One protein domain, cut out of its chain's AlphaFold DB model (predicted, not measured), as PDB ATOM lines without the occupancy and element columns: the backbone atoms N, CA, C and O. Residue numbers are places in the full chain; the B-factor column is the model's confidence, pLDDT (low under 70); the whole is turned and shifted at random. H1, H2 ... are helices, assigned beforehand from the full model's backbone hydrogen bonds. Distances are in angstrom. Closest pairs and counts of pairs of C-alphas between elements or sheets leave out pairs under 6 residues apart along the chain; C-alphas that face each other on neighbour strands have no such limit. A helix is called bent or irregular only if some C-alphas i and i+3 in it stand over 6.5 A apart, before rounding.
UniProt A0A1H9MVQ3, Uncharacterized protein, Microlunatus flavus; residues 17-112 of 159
ATOM      1  N   PRO A  17     159.995 186.237 206.701       87.75
ATOM      2  CA  PRO A  17     159.834 184.939 206.066       87.75
ATOM      3  C   PRO A  17     161.174 184.215 205.924       87.75
ATOM      4  O   PRO A  17     161.230 183.004 206.107       87.75
ATOM      5  N   ALA A  18     162.261 184.940 205.644       89.25
ATOM      6  CA  ALA A  18     163.598 184.359 205.575       89.25
ATOM      7  C   ALA A  18     164.057 183.870 206.957       89.25
ATOM      8  O   ALA A  18     164.544 182.746 207.074       89.25
ATOM      9  N   ALA A  19     163.828 184.658 208.011       91.81
ATOM     10  CA  ALA A  19     164.122 184.256 209.382       91.81
ATOM     11  C   ALA A  19     163.328 183.016 209.805       91.81
ATOM     12  O   ALA A  19     163.891 182.133 210.442       91.81
ATOM     13  N   LEU A  20     162.058 182.889 209.411       91.25
ATOM     14  CA  LEU A  20     161.278 181.684 209.687       91.25
ATOM     15  C   LEU A  20     161.803 180.473 208.896       91.25
ATOM     16  O   LEU A  20     161.993 179.398 209.461       91.25
ATOM     17  N   LEU A  21     162.051 180.652 207.594       91.62
ATOM     18  CA  LEU A  21     162.498 179.586 206.693       91.62
ATOM     19  C   LEU A  21     163.901 179.070 207.022       91.62
ATOM     20  O   LEU A  21     164.178 177.909 206.744       91.62
ATOM     21  N   LEU A  22     164.773 179.903 207.596       94.50
ATOM     22  CA  LEU A  22     166.135 179.520 207.980       94.50
ATOM     23  C   LEU A  22     166.246 179.191 209.471       94.50
ATOM     24  O   LEU A  22     166.871 178.200 209.842       94.50
ATOM     25  N   GLY A  23     165.611 179.989 210.325       96.06
ATOM     26  CA  GLY A  23     165.701 179.866 211.776       96.06
ATOM     27  C   GLY A  23     165.027 178.608 212.310       96.06
ATOM     28  O   GLY A  23     165.603 177.935 213.162       96.06
ATOM     29  N   VAL A  24     163.853 178.233 211.784       96.12
ATOM     30  CA  VAL A  24     163.166 177.012 212.235       96.12
ATOM     31  C   VAL A  24     163.985 175.757 211.898       96.12
ATOM     32  O   VAL A  24     164.247 174.981 212.817       96.12
ATOM     33  N   PRO A  25     164.464 175.545 210.654       96.44
ATOM     34  CA  PRO A  25     165.350 174.422 210.359       96.44
ATOM     35  C   PRO A  25     166.656 174.448 211.153       96.44
ATOM     36  O   PRO A  25     167.061 173.405 211.650       96.44
ATOM     37  N   ALA A  26     167.295 175.611 211.321       94.88
ATOM     38  CA  ALA A  26     168.532 175.717 212.098       94.88
ATOM     39  C   ALA A  26     168.330 175.289 213.560       94.88
ATOM     40  O   ALA A  26     169.140 174.537 214.104       94.88
ATOM     41  N   LEU A  27     167.221 175.704 214.177       94.88
ATOM     42  CA  LEU A  27     166.864 175.285 215.527       94.88
ATOM     43  C   LEU A  27     166.586 173.778 215.598       94.88
ATOM     44  O   LEU A  27     167.063 173.113 216.514       94.88
ATOM     45  N   VAL A  28     165.861 173.221 214.622       96.75
ATOM     46  CA  VAL A  28     165.613 171.772 214.537       96.75
ATOM     47  C   VAL A  28     166.917 170.994 214.382       96.75
ATOM     48  O   VAL A  28     167.084 169.968 215.037       96.75
ATOM     49  N   VAL A  29     167.863 171.502 213.588       95.50
ATOM     50  CA  VAL A  29     169.189 170.895 213.452       95.50
ATOM     51  C   VAL A  29     169.920 170.908 214.788       95.50
ATOM     52  O   VAL A  29     170.374 169.855 215.227       95.50
ATOM     53  N   LEU A  30     169.987 172.053 215.467       94.50
ATOM     54  CA  LEU A  30     170.657 172.169 216.764       94.50
ATOM     55  C   LEU A  30     170.070 171.192 217.796       94.50
ATOM     56  O   LEU A  30     170.800 170.434 218.434       94.50
ATOM     57  N   LEU A  31     168.739 171.151 217.902       94.69
ATOM     58  CA  LEU A  31     168.027 170.222 218.780       94.69
ATOM     59  C   LEU A  31     168.285 168.761 218.395       94.69
ATOM     60  O   LEU A  31     168.522 167.927 219.267       94.69
ATOM     61  N   GLY A  32     168.275 168.451 217.099       94.94
ATOM     62  CA  GLY A  32     168.522 167.111 216.575       94.94
ATOM     63  C   GLY A  32     169.935 166.605 216.861       94.94
ATOM     64  O   GLY A  32     170.097 165.428 217.173       94.94
ATOM     65  N   VAL A  33     170.949 167.477 216.827       95.00
ATOM     66  CA  VAL A  33     172.327 167.119 217.209       95.00
ATOM     67  C   VAL A  33     172.393 166.747 218.690       95.00
ATOM     68  O   VAL A  33     172.894 165.674 219.026       95.00
ATOM     69  N   GLN A  34     171.825 167.573 219.572       94.75
ATOM     70  CA  GLN A  34     171.852 167.315 221.016       94.75
ATOM     71  C   GLN A  34     171.032 166.074 221.394       94.75
ATOM     72  O   GLN A  34     171.480 165.256 222.201       94.75
ATOM     73  N   ALA A  35     169.864 165.892 220.772       94.19
ATOM     74  CA  ALA A  35     169.041 164.700 220.946       94.19
ATOM     75  C   ALA A  35     169.745 163.445 220.413       94.19
ATOM     76  O   ALA A  35     169.776 162.427 221.100       94.19
ATOM     77  N   GLY A  36     170.360 163.518 219.229       94.50
ATOM     78  CA  GLY A  36     171.116 162.419 218.632       94.50
ATOM     79  C   GLY A  36     172.321 162.007 219.474       94.50
ATOM     80  O   GLY A  36     172.543 160.816 219.672       94.50
ATOM     81  N   ARG A  37     173.045 162.971 220.056       94.81
ATOM     82  CA  ARG A  37     174.126 162.709 221.017       94.81
ATOM     83  C   ARG A  37     173.622 161.973 222.259       94.81
ATOM     84  O   ARG A  37     174.199 160.956 222.644       94.81
ATOM     85  N   ALA A  38     172.543 162.462 222.873       93.88
ATOM     86  CA  ALA A  38     171.947 161.821 224.045       93.88
ATOM     87  C   ALA A  38     171.443 160.402 223.727       93.88
ATOM     88  O   ALA A  38     171.684 159.483 224.504       93.88
ATOM     89  N   LEU A  39     170.819 160.209 222.561       95.19
ATOM     90  CA  LEU A  39     170.377 158.907 222.055       95.19
ATOM     91  C   LEU A  39     171.552 157.951 221.817       95.19
ATOM     92  O   LEU A  39     171.498 156.796 222.230       95.19
ATOM     93  N   ALA A  40     172.626 158.416 221.177       94.50
ATOM     94  CA  ALA A  40     173.789 157.589 220.871       94.50
ATOM     95  C   ALA A  40     174.469 157.070 222.146       94.50
ATOM     96  O   ALA A  40     174.734 155.871 222.259       94.50
ATOM     97  N   ASN A  41     174.703 157.942 223.131       93.75
ATOM     98  CA  ASN A  41     175.240 157.534 224.433       93.75
ATOM     99  C   ASN A  41     174.241 156.668 225.207       93.75
ATOM    100  O   ASN A  41     174.609 155.660 225.805       93.75
ATOM    101  N   GLY A  42     172.955 156.993 225.135       92.88
ATOM    102  CA  GLY A  42     171.900 156.214 225.758       92.88
ATOM    103  C   GLY A  42     171.836 154.762 225.278       92.88
ATOM    104  O   GLY A  42     171.700 153.850 226.091       92.88
ATOM    105  N   LEU A  43     171.991 154.541 223.971       93.06
ATOM    106  CA  LEU A  43     171.941 153.215 223.347       93.06
ATOM    107  C   LEU A  43     173.241 152.413 223.494       93.06
ATOM    108  O   LEU A  43     173.199 151.186 223.466       93.06
ATOM    109  N   THR A  44     174.394 153.077 223.616       92.00
ATOM    110  CA  THR A  44     175.707 152.401 223.623       92.00
ATOM    111  C   THR A  44     176.313 152.257 225.012       92.00
ATOM    112  O   THR A  44     176.950 151.245 225.300       92.00
ATOM    113  N   THR A  45     176.130 153.258 225.872       87.56
ATOM    114  CA  THR A  45     176.747 153.330 227.203       87.56
ATOM    115  C   THR A  45     175.716 153.457 228.324       87.56
ATOM    116  O   THR A  45     176.092 153.430 229.489       87.56
ATOM    117  N   GLY A  46     174.425 153.595 227.999       86.44
ATOM    118  CA  GLY A  46     173.345 153.765 228.978       86.44
ATOM    119  C   GLY A  46     173.207 155.190 229.527       86.44
ATOM    120  O   GLY A  46     172.390 155.425 230.415       86.44
ATOM    121  N   HIS A  47     173.971 156.157 229.008       83.88
ATOM    122  CA  HIS A  47     173.977 157.537 229.505       83.88
ATOM    123  C   HIS A  47     173.044 158.436 228.685       83.88
ATOM    124  O   HIS A  47     173.401 158.910 227.610       83.88
ATOM    125  N   TRP A  48     171.851 158.703 229.220       86.44
ATOM    126  CA  TRP A  48     170.839 159.574 228.611       86.44
ATOM    127  C   TRP A  48     170.856 160.962 229.251       86.44
ATOM    128  O   TRP A  48     170.123 161.224 230.201       86.44
ATOM    129  N   GLN A  49     171.714 161.855 228.758       88.50
ATOM    130  CA  GLN A  49     171.849 163.202 229.316       88.50
ATOM    131  C   GLN A  49     171.975 164.253 228.215       88.50
ATOM    132  O   GLN A  49     172.800 164.133 227.306       88.50
ATOM    133  N   LEU A  50     171.170 165.307 228.325       88.19
ATOM    134  CA  LEU A  50     171.300 166.515 227.515       88.19
ATOM    135  C   LEU A  50     172.260 167.485 228.206       88.19
ATOM    136  O   LEU A  50     172.284 167.570 229.429       88.19
ATOM    137  N   ALA A  51     173.040 168.213 227.409       88.44
ATOM    138  CA  ALA A  51     173.904 169.260 227.939       88.44
ATOM    139  C   ALA A  51     173.050 170.485 228.321       88.44
ATOM    140  O   ALA A  51     172.006 170.701 227.686       88.44
ATOM    141  N   PRO A  52     173.477 171.311 229.289       88.75
ATOM    142  CA  PRO A  52     172.784 172.551 229.626       88.75
ATOM    143  C   PRO A  52     172.654 173.483 228.402       88.75
ATOM    144  O   PRO A  52     173.639 173.614 227.661       88.75
ATOM    145  N   PRO A  53     171.488 174.117 228.153       87.75
ATOM    146  CA  PRO A  53     171.237 174.960 226.973       87.75
ATOM    147  C   PRO A  53     172.293 176.038 226.708       87.75
ATOM    148  O   PRO A  53     172.661 176.291 225.563       87.75
ATOM    149  N   GLU A  54     172.833 176.633 227.766       89.44
ATOM    150  CA  GLU A  54     173.882 177.652 227.733       89.44
ATOM    151  C   GLU A  54     175.203 177.158 227.118       89.44
ATOM    152  O   GLU A  54     175.978 177.952 226.589       89.44
ATOM    153  N   THR A  55     175.441 175.844 227.118       89.19
ATOM    154  CA  THR A  55     176.644 175.218 226.543       89.19
ATOM    155  C   THR A  55     176.414 174.654 225.142       89.19
ATOM    156  O   THR A  55     177.317 174.078 224.536       89.19
ATOM    157  N   TRP A  56     175.212 174.780 224.577       88.50
ATOM    158  CA  TRP A  56     174.899 174.167 223.285       88.50
ATOM    159  C   TRP A  56     175.800 174.606 222.132       88.50
ATOM    160  O   TRP A  56     176.189 173.728 221.367       88.50
ATOM    161  N   PRO A  57     176.200 175.882 221.990       88.25
ATOM    162  CA  PRO A  57     177.081 176.283 220.896       88.25
ATOM    163  C   PRO A  57     178.432 175.554 220.915       88.25
ATOM    164  O   PRO A  57     178.871 175.028 219.894       88.25
ATOM    165  N   THR A  58     179.072 175.472 222.085       89.19
ATOM    166  CA  THR A  58     180.382 174.828 222.249       89.19
ATOM    167  C   THR A  58     180.274 173.310 222.172       89.19
ATOM    168  O   THR A  58     181.067 172.665 221.489       89.19
ATOM    169  N   THR A  59     179.256 172.733 222.811       91.69
ATOM    170  CA  THR A  59     179.029 171.281 222.794       91.69
ATOM    171  C   THR A  59     178.651 170.790 221.406       91.69
ATOM    172  O   THR A  59     179.185 169.784 220.962       91.69
ATOM    173  N   THR A  60     177.826 171.528 220.666       91.69
ATOM    174  CA  THR A  60     177.461 171.188 219.283       91.69
ATOM    175  C   THR A  60     178.690 171.157 218.382       91.69
ATOM    176  O   THR A  60     178.843 170.227 217.596       91.69
ATOM    177  N   LEU A  61     179.598 172.129 218.521       90.31
ATOM    178  CA  LEU A  61     180.840 172.130 217.753       90.31
ATOM    179  C   LEU A  61     181.710 170.908 218.085       90.31
ATOM    180  O   LEU A  61     182.190 170.239 217.175       90.31
ATOM    181  N   ALA A  62     181.846 170.565 219.368       90.75
ATOM    182  CA  ALA A  62     182.587 169.379 219.800       90.75
ATOM    183  C   ALA A  62     181.950 168.065 219.290       90.75
ATOM    184  O   ALA A  62     182.647 167.179 218.791       90.75
ATOM    185  N   VAL A  63     180.620 167.963 219.292       93.12
ATOM    186  CA  VAL A  63     179.881 166.813 218.738       93.12
ATOM    187  C   VAL A  63     180.105 166.673 217.240       93.12
ATOM    188  O   VAL A  63     180.317 165.565 216.752       93.12
ATOM    189  N   ILE A  64     180.121 167.791 216.510       91.25
ATOM    190  CA  ILE A  64     180.458 167.815 215.081       91.25
ATOM    191  C   ILE A  64     181.914 167.374 214.855       91.25
ATOM    192  O   ILE A  64     182.222 166.791 213.822       91.25
ATOM    193  N   THR A  65     182.821 167.566 215.814       90.12
ATOM    194  CA  THR A  65     184.175 166.983 215.732       90.12
ATOM    195  C   THR A  65     184.238 165.497 216.112       90.12
ATOM    196  O   THR A  65     185.293 164.880 215.998       90.12
ATOM    197  N   GLY A  66     183.111 164.890 216.499       89.31
ATOM    198  CA  GLY A  66     182.997 163.473 216.855       89.31
ATOM    199  C   GLY A  66     183.034 163.179 218.357       89.31
ATOM    200  O   GLY A  66     183.049 162.005 218.726       89.31
ATOM    201  N   ASP A  67     183.034 164.199 219.221       90.75
ATOM    202  CA  ASP A  67     182.989 164.017 220.673       90.75
ATOM    203  C   ASP A  67     181.550 163.774 221.158       90.75
ATOM    204  O   ASP A  67     180.754 164.696 221.351       90.75
ATOM    205  N   ALA A  68     181.208 162.505 221.383       90.44
ATOM    206  CA  ALA A  68     179.917 162.117 221.945       90.44
ATOM    207  C   ALA A  68     179.757 162.525 223.427       90.44
ATOM    208  O   ALA A  68     178.626 162.692 223.899       90.44
ATOM    209  N   GLY A  69     180.857 162.691 224.167       88.81
ATOM    210  CA  GLY A  69     180.873 163.048 225.588       88.81
ATOM    211  C   GLY A  69     180.763 164.551 225.859       88.81
ATOM    212  O   GLY A  69     180.629 164.955 227.014       88.81
ATOM    213  N   ALA A  70     180.787 165.381 224.815       90.44
ATOM    214  CA  ALA A  70     180.736 166.830 224.932       90.44
ATOM    215  C   ALA A  70     179.532 167.321 225.757       90.44
ATOM    216  O   ALA A  70     178.378 166.959 225.498       90.44
ATOM    217  N   GLY A  71     179.806 168.189 226.735       84.94
ATOM    218  CA  GLY A  71     178.784 168.814 227.581       84.94
ATOM    219  C   GLY A  71     178.232 167.937 228.701       84.94
ATOM    220  O   GLY A  71     177.236 168.317 229.312       84.94
ATOM    221  N   LEU A  72     178.838 166.773 228.948       86.50
ATOM    222  CA  LEU A  72     178.550 165.936 230.110       86.50
ATOM    223  C   LEU A  72     179.560 166.222 231.221       86.50
ATOM    224  O   LEU A  72     180.762 166.287 230.957       86.50
ATOM    225  N   ASP A  73     179.059 166.366 232.445       84.81
ATOM    226  CA  ASP A  73     179.862 166.568 233.649       84.81
ATOM    227  C   ASP A  73     179.416 165.569 234.738       84.81
ATOM    228  O   ASP A  73     178.241 165.584 235.123       84.81
ATOM    229  N   PRO A  74     180.293 164.660 235.207       84.88
ATOM    230  CA  PRO A  74     181.668 164.449 234.748       84.88
ATOM    231  C   PRO A  74     181.737 163.916 233.309       84.88
ATOM    232  O   PRO A  74     180.847 163.193 232.852       84.88
ATOM    233  N   HIS A  75     182.822 164.246 232.598       84.50
ATOM    234  CA  HIS A  75     183.049 163.727 231.249       84.50
ATOM    235  C   HIS A  75     183.163 162.191 231.290       84.50
ATOM    236  O   HIS A  75     183.922 161.654 232.106       84.50
ATOM    237  N   PRO A  76     182.416 161.454 230.451       83.81
ATOM    238  CA  PRO A  76     182.333 160.007 230.572       83.81
ATOM    239  C   PRO A  76     183.639 159.328 230.145       83.81
ATOM    240  O   PRO A  76     184.203 159.630 229.099       83.81
ATOM    241  N   ALA A  77     184.070 158.317 230.907       84.31
ATOM    242  CA  ALA A  77     185.225 157.485 230.548       84.31
ATOM    243  C   ALA A  77     184.994 156.654 229.269       84.31
ATOM    244  O   ALA A  77     185.942 156.221 228.616       84.31
ATOM    245  N   ARG A  78     183.725 156.414 228.914       85.19
ATOM    246  CA  ARG A  78     183.311 155.727 227.692       85.19
ATOM    247  C   ARG A  78     182.106 156.446 227.100       85.19
ATOM    248  O   ARG A  78     181.075 156.546 227.755       85.19
ATOM    249  N   ALA A  79     182.241 156.909 225.862       88.75
ATOM    250  CA  ALA A  79     181.170 157.526 225.087       88.75
ATOM    251  C   ALA A  79     180.878 156.701 223.824       88.75
ATOM    252  O   ALA A  79     181.623 155.771 223.488       88.75
ATOM    253  N   ALA A  80     179.788 157.026 223.127       90.62
ATOM    254  CA  ALA A  80     179.455 156.389 221.859       90.62
ATOM    255  C   ALA A  80     180.597 156.544 220.839       90.62
ATOM    256  O   ALA A  80     181.212 157.604 220.726       90.62
ATOM    257  N   ALA A  81     180.859 155.493 220.057       92.81
ATOM    258  CA  ALA A  81     181.811 155.581 218.953       92.81
ATOM    259  C   ALA A  81     181.345 156.630 217.928       92.81
ATOM    260  O   ALA A  81     180.156 156.699 217.613       92.81
ATOM    261  N   SER A  82     182.286 157.391 217.359       93.25
ATOM    262  CA  SER A  82     181.993 158.485 216.416       93.25
ATOM    263  C   SER A  82     181.084 158.051 215.253       93.25
ATOM    264  O   SER A  82     180.118 158.734 214.924       93.25
ATOM    265  N   THR A  83     181.289 156.856 214.690       93.75
ATOM    266  CA  THR A  83     180.418 156.320 213.627       93.75
ATOM    267  C   THR A  83     178.970 156.136 214.088       93.75
ATOM    268  O   THR A  83     178.045 156.495 213.363       93.75
ATOM    269  N   VAL A  84     178.756 155.603 215.295       94.19
ATOM    270  CA  VAL A  84     177.408 155.405 215.854       94.19
ATOM    271  C   VAL A  84     176.760 156.754 216.153       94.19
ATOM    272  O   VAL A  84     175.601 156.956 215.806       94.19
ATOM    273  N   LEU A  85     177.519 157.692 216.727       94.94
ATOM    274  CA  LEU A  85     177.069 159.060 216.974       94.94
ATOM    275  C   LEU A  85     176.519 159.703 215.692       94.94
ATOM    276  O   LEU A  85     175.375 160.152 215.671       94.94
ATOM    277  N   TRP A  86     177.298 159.688 214.610       96.19
ATOM    278  CA  TRP A  86     176.893 160.274 213.333       96.19
ATOM    279  C   TRP A  86     175.696 159.572 212.697       96.19
ATOM    280  O   TRP A  86     174.813 160.250 212.175       96.19
ATOM    281  N   LEU A  87     175.625 158.238 212.765       97.06
ATOM    282  CA  LEU A  87     174.475 157.483 212.257       97.06
ATOM    283  C   LEU A  87     173.185 157.847 212.997       97.06
ATOM    284  O   LEU A  87     172.160 158.097 212.364       97.06
ATOM    285  N   ILE A  88     173.237 157.914 214.329       96.88
ATOM    286  CA  ILE A  88     172.077 158.276 215.146       96.88
ATOM    287  C   ILE A  88     171.682 159.734 214.914       96.88
ATOM    288  O   ILE A  88     170.499 160.008 214.720       96.88
ATOM    289  N   ILE A  89     172.641 160.666 214.855       96.38
ATOM    290  CA  ILE A  89     172.355 162.069 214.522       96.38
ATOM    291  C   ILE A  89     171.708 162.165 213.139       96.38
ATOM    292  O   ILE A  89     170.675 162.816 213.004       96.38
ATOM    293  N   ALA A  90     172.254 161.497 212.120       97.31
ATOM    294  CA  ALA A  90     171.691 161.516 210.772       97.31
ATOM    295  C   ALA A  90     170.250 160.984 210.743       97.31
ATOM    296  O   ALA A  90     169.388 161.588 210.107       97.31
ATOM    297  N   LEU A  91     169.967 159.899 211.472       98.06
ATOM    298  CA  LEU A  91     168.619 159.342 211.580       98.06
ATOM    299  C   LEU A  91     167.657 160.314 212.272       98.06
ATOM    300  O   LEU A  91     166.561 160.555 211.767       98.06
ATOM    301  N   VAL A  92     168.071 160.904 213.396       97.31
ATOM    302  CA  VAL A  92     167.272 161.901 214.123       97.31
ATOM    303  C   VAL A  92     166.975 163.097 213.227       97.31
ATOM    304  O   VAL A  92     165.817 163.488 213.115       97.31
ATOM    305  N   GLN A  93     167.984 163.631 212.535       97.38
ATOM    306  CA  GLN A  93     167.808 164.741 211.600       97.38
ATOM    307  C   GLN A  93     166.870 164.381 210.456       97.38
ATOM    308  O   GLN A  93     166.028 165.185 210.080       97.38
ATOM    309  N   LEU A  94     166.967 163.174 209.903       98.12
ATOM    310  CA  LEU A  94     166.062 162.751 208.843       98.12
ATOM    311  C   LEU A  94     164.608 162.741 209.337       98.12
ATOM    312  O   LEU A  94     163.717 163.239 208.650       98.12
ATOM    313  N   VAL A  95     164.375 162.223 210.544       98.12
ATOM    314  CA  VAL A  95     163.039 162.112 211.140       98.12
ATOM    315  C   VAL A  95     162.479 163.466 211.576       98.12
ATOM    316  O   VAL A  95     161.266 163.639 211.540       98.12
ATOM    317  N   THR A  96     163.307 164.440 211.961       97.44
ATOM    318  CA  THR A  96     162.835 165.762 212.409       97.44
ATOM    319  C   THR A  96     162.842 166.803 211.292       97.44
ATOM    320  O   THR A  96     161.841 167.481 211.069       97.44
ATOM    321  N   LEU A  97     163.932 166.916 210.534       97.38
ATOM    322  CA  LEU A  97     164.135 167.973 209.547       97.38
ATOM    323  C   LEU A  97     163.238 167.798 208.319       97.38
ATOM    324  O   LEU A  97     162.672 168.777 207.830       97.38
ATOM    325  N   VAL A  98     163.064 166.564 207.831       97.75
ATOM    326  CA  VAL A  98     162.206 166.289 206.665       97.75
ATOM    327  C   VAL A  98     160.759 166.731 206.912       97.75
ATOM    328  O   VAL A  98     160.262 167.542 206.123       97.75
ATOM    329  N   PRO A  99     160.059 166.286 207.976       97.94
ATOM    330  CA  PRO A  99     158.695 166.743 208.214       97.94
ATOM    331  C   PRO A  99     158.626 168.240 208.510       97.94
ATOM    332  O   PRO A  99     157.677 168.874 208.056       97.94
ATOM    333  N   THR A 100     159.623 168.839 209.174       97.44
ATOM    334  CA  THR A 100     159.678 170.297 209.356       97.44
ATOM    335  C   THR A 100     159.694 171.028 208.017       97.44
ATOM    336  O   THR A 100     158.883 171.928 207.801       97.44
ATOM    337  N   VAL A 101     160.558 170.630 207.080       96.00
ATOM    338  CA  VAL A 101     160.636 171.255 205.750       96.00
ATOM    339  C   VAL A 101     159.339 171.045 204.965       96.00
ATOM    340  O   VAL A 101     158.844 171.978 204.327       96.00
ATOM    341  N   LEU A 102     158.747 169.849 205.030       97.06
ATOM    342  CA  LEU A 102     157.460 169.567 204.393       97.06
ATOM    343  C   LEU A 102     156.328 170.416 204.988       97.06
ATOM    344  O   LEU A 102     155.523 170.966 204.232       97.06
ATOM    345  N   ALA A 103     156.293 170.576 206.312       95.19
ATOM    346  CA  ALA A 103     155.324 171.405 207.018       95.19
ATOM    347  C   ALA A 103     155.488 172.886 206.659       95.19
ATOM    348  O   ALA A 103     154.499 173.534 206.315       95.19
ATOM    349  N   LEU A 104     156.721 173.405 206.637       93.88
ATOM    350  CA  LEU A 104     157.023 174.769 206.188       93.88
ATOM    351  C   LEU A 104     156.575 174.981 204.740       93.88
ATOM    352  O   LEU A 104     155.884 175.952 204.437       93.88
ATOM    353  N   ARG A 105     156.898 174.048 203.837       93.81
ATOM    354  CA  ARG A 105     156.474 174.101 202.430       93.81
ATOM    355  C   ARG A 105     154.953 174.086 202.295       93.81
ATOM    356  O   ARG A 105     154.407 174.814 201.465       93.81
ATOM    357  N   TRP A 106     154.267 173.243 203.060       93.75
ATOM    358  CA  TRP A 106     152.810 173.155 203.042       93.75
ATOM    359  C   TRP A 106     152.164 174.433 203.583       93.75
ATOM    360  O   TRP A 106     151.298 175.003 202.915       93.75
ATOM    361  N   ALA A 107     152.642 174.935 204.723       89.75
ATOM    362  CA  ALA A 107     152.199 176.187 205.327       89.75
ATOM    363  C   ALA A 107     152.415 177.367 204.372       89.75
ATOM    364  O   ALA A 107     151.495 178.146 204.134       89.75
ATOM    365  N   TRP A 108     153.584 177.435 203.730       88.62
ATOM    366  CA  TRP A 108     153.885 178.442 202.717       88.62
ATOM    367  C   TRP A 108     152.916 178.358 201.538       88.62
ATOM    368  O   TRP A 108     152.328 179.351 201.128       88.62
ATOM    369  N   ARG A 109     152.662 177.163 200.996       85.50
ATOM    370  CA  ARG A 109     151.709 176.995 199.887       85.50
ATOM    371  C   ARG A 109     150.280 177.373 200.273       85.50
ATOM    372  O   ARG A 109     149.540 177.869 199.415       85.50
ATOM    373  N   ARG A 110     149.884 177.134 201.525       85.06
ATOM    374  CA  ARG A 110     148.527 177.377 202.027       85.06
ATOM    375  C   ARG A 110     148.284 178.842 202.394       85.06
ATOM    376  O   ARG A 110     147.223 179.359 202.059       85.06
ATOM    377  N   TRP A 111     149.258 179.501 203.017       78.31
ATOM    378  CA  TRP A 111     149.107 180.833 203.614       78.31
ATOM    379  C   TRP A 111     150.104 181.874 203.099       78.31
ATOM    380  O   TRP A 111     150.246 182.916 203.730       78.31
ATOM    381  N   SER A 112     150.798 181.616 201.981       70.75
ATOM    382  CA  SER A 112     151.786 182.563 201.449       70.75
ATOM    383  C   SER A 112     151.189 183.973 201.349       70.75
ATOM    384  O   SER A 112     150.158 184.142 200.686       70.75
TER     385      SER A 112
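This is residues 17 to 112 of the 159 residues of an uncharacterized protein of Microlunatus flavus (UniProt A0A1H9MVQ3). Two long helices, H3 and H1, run side by side in opposite ways as a rod; short H2 packs crosswise on H1 toward the end where residues 65 to 81 loop. The 96 printed residues have three named helices, H1, H2, H3 in order, and no named strand: all helix. The whole is only just compact, close to loose: radius of gyration of the C-alphas 15.0 A, spans 51 by 24 by 19 A.

Start at H3, residues 82 to 111; it touches H1, residues 17 to 44, at a shallow tilt of 29 degrees, opposite ways, the closest C-alphas being Gly 36 and Ile 89, 4.3 A. H2, residues 53 to 64, touches H1 at residues 30 to 37 alone, about perpendicular at 74 degrees, the closest C-alphas being Val 33 and Thr 60, 6.9 A. H2 and H3 are near each other. O i to N i+4 pairs within hydrogen-bond range: H1 23 of 24, H2 6 of 8, H3 25 of 26.

Find C-alpha 82 at (181.993, 158.485, 216.416); H3 runs 41.8 A to C-alpha 111. H1 runs 40.2 A from C-alpha 17 at (159.834, 184.939, 206.066). H2, 16.7 A, is irregular: C-alphas 54 and 57 are 7.7 A apart.

The printed part has no cut; the H2 to H3 link is long, 17 residues. No printed residue is under 70.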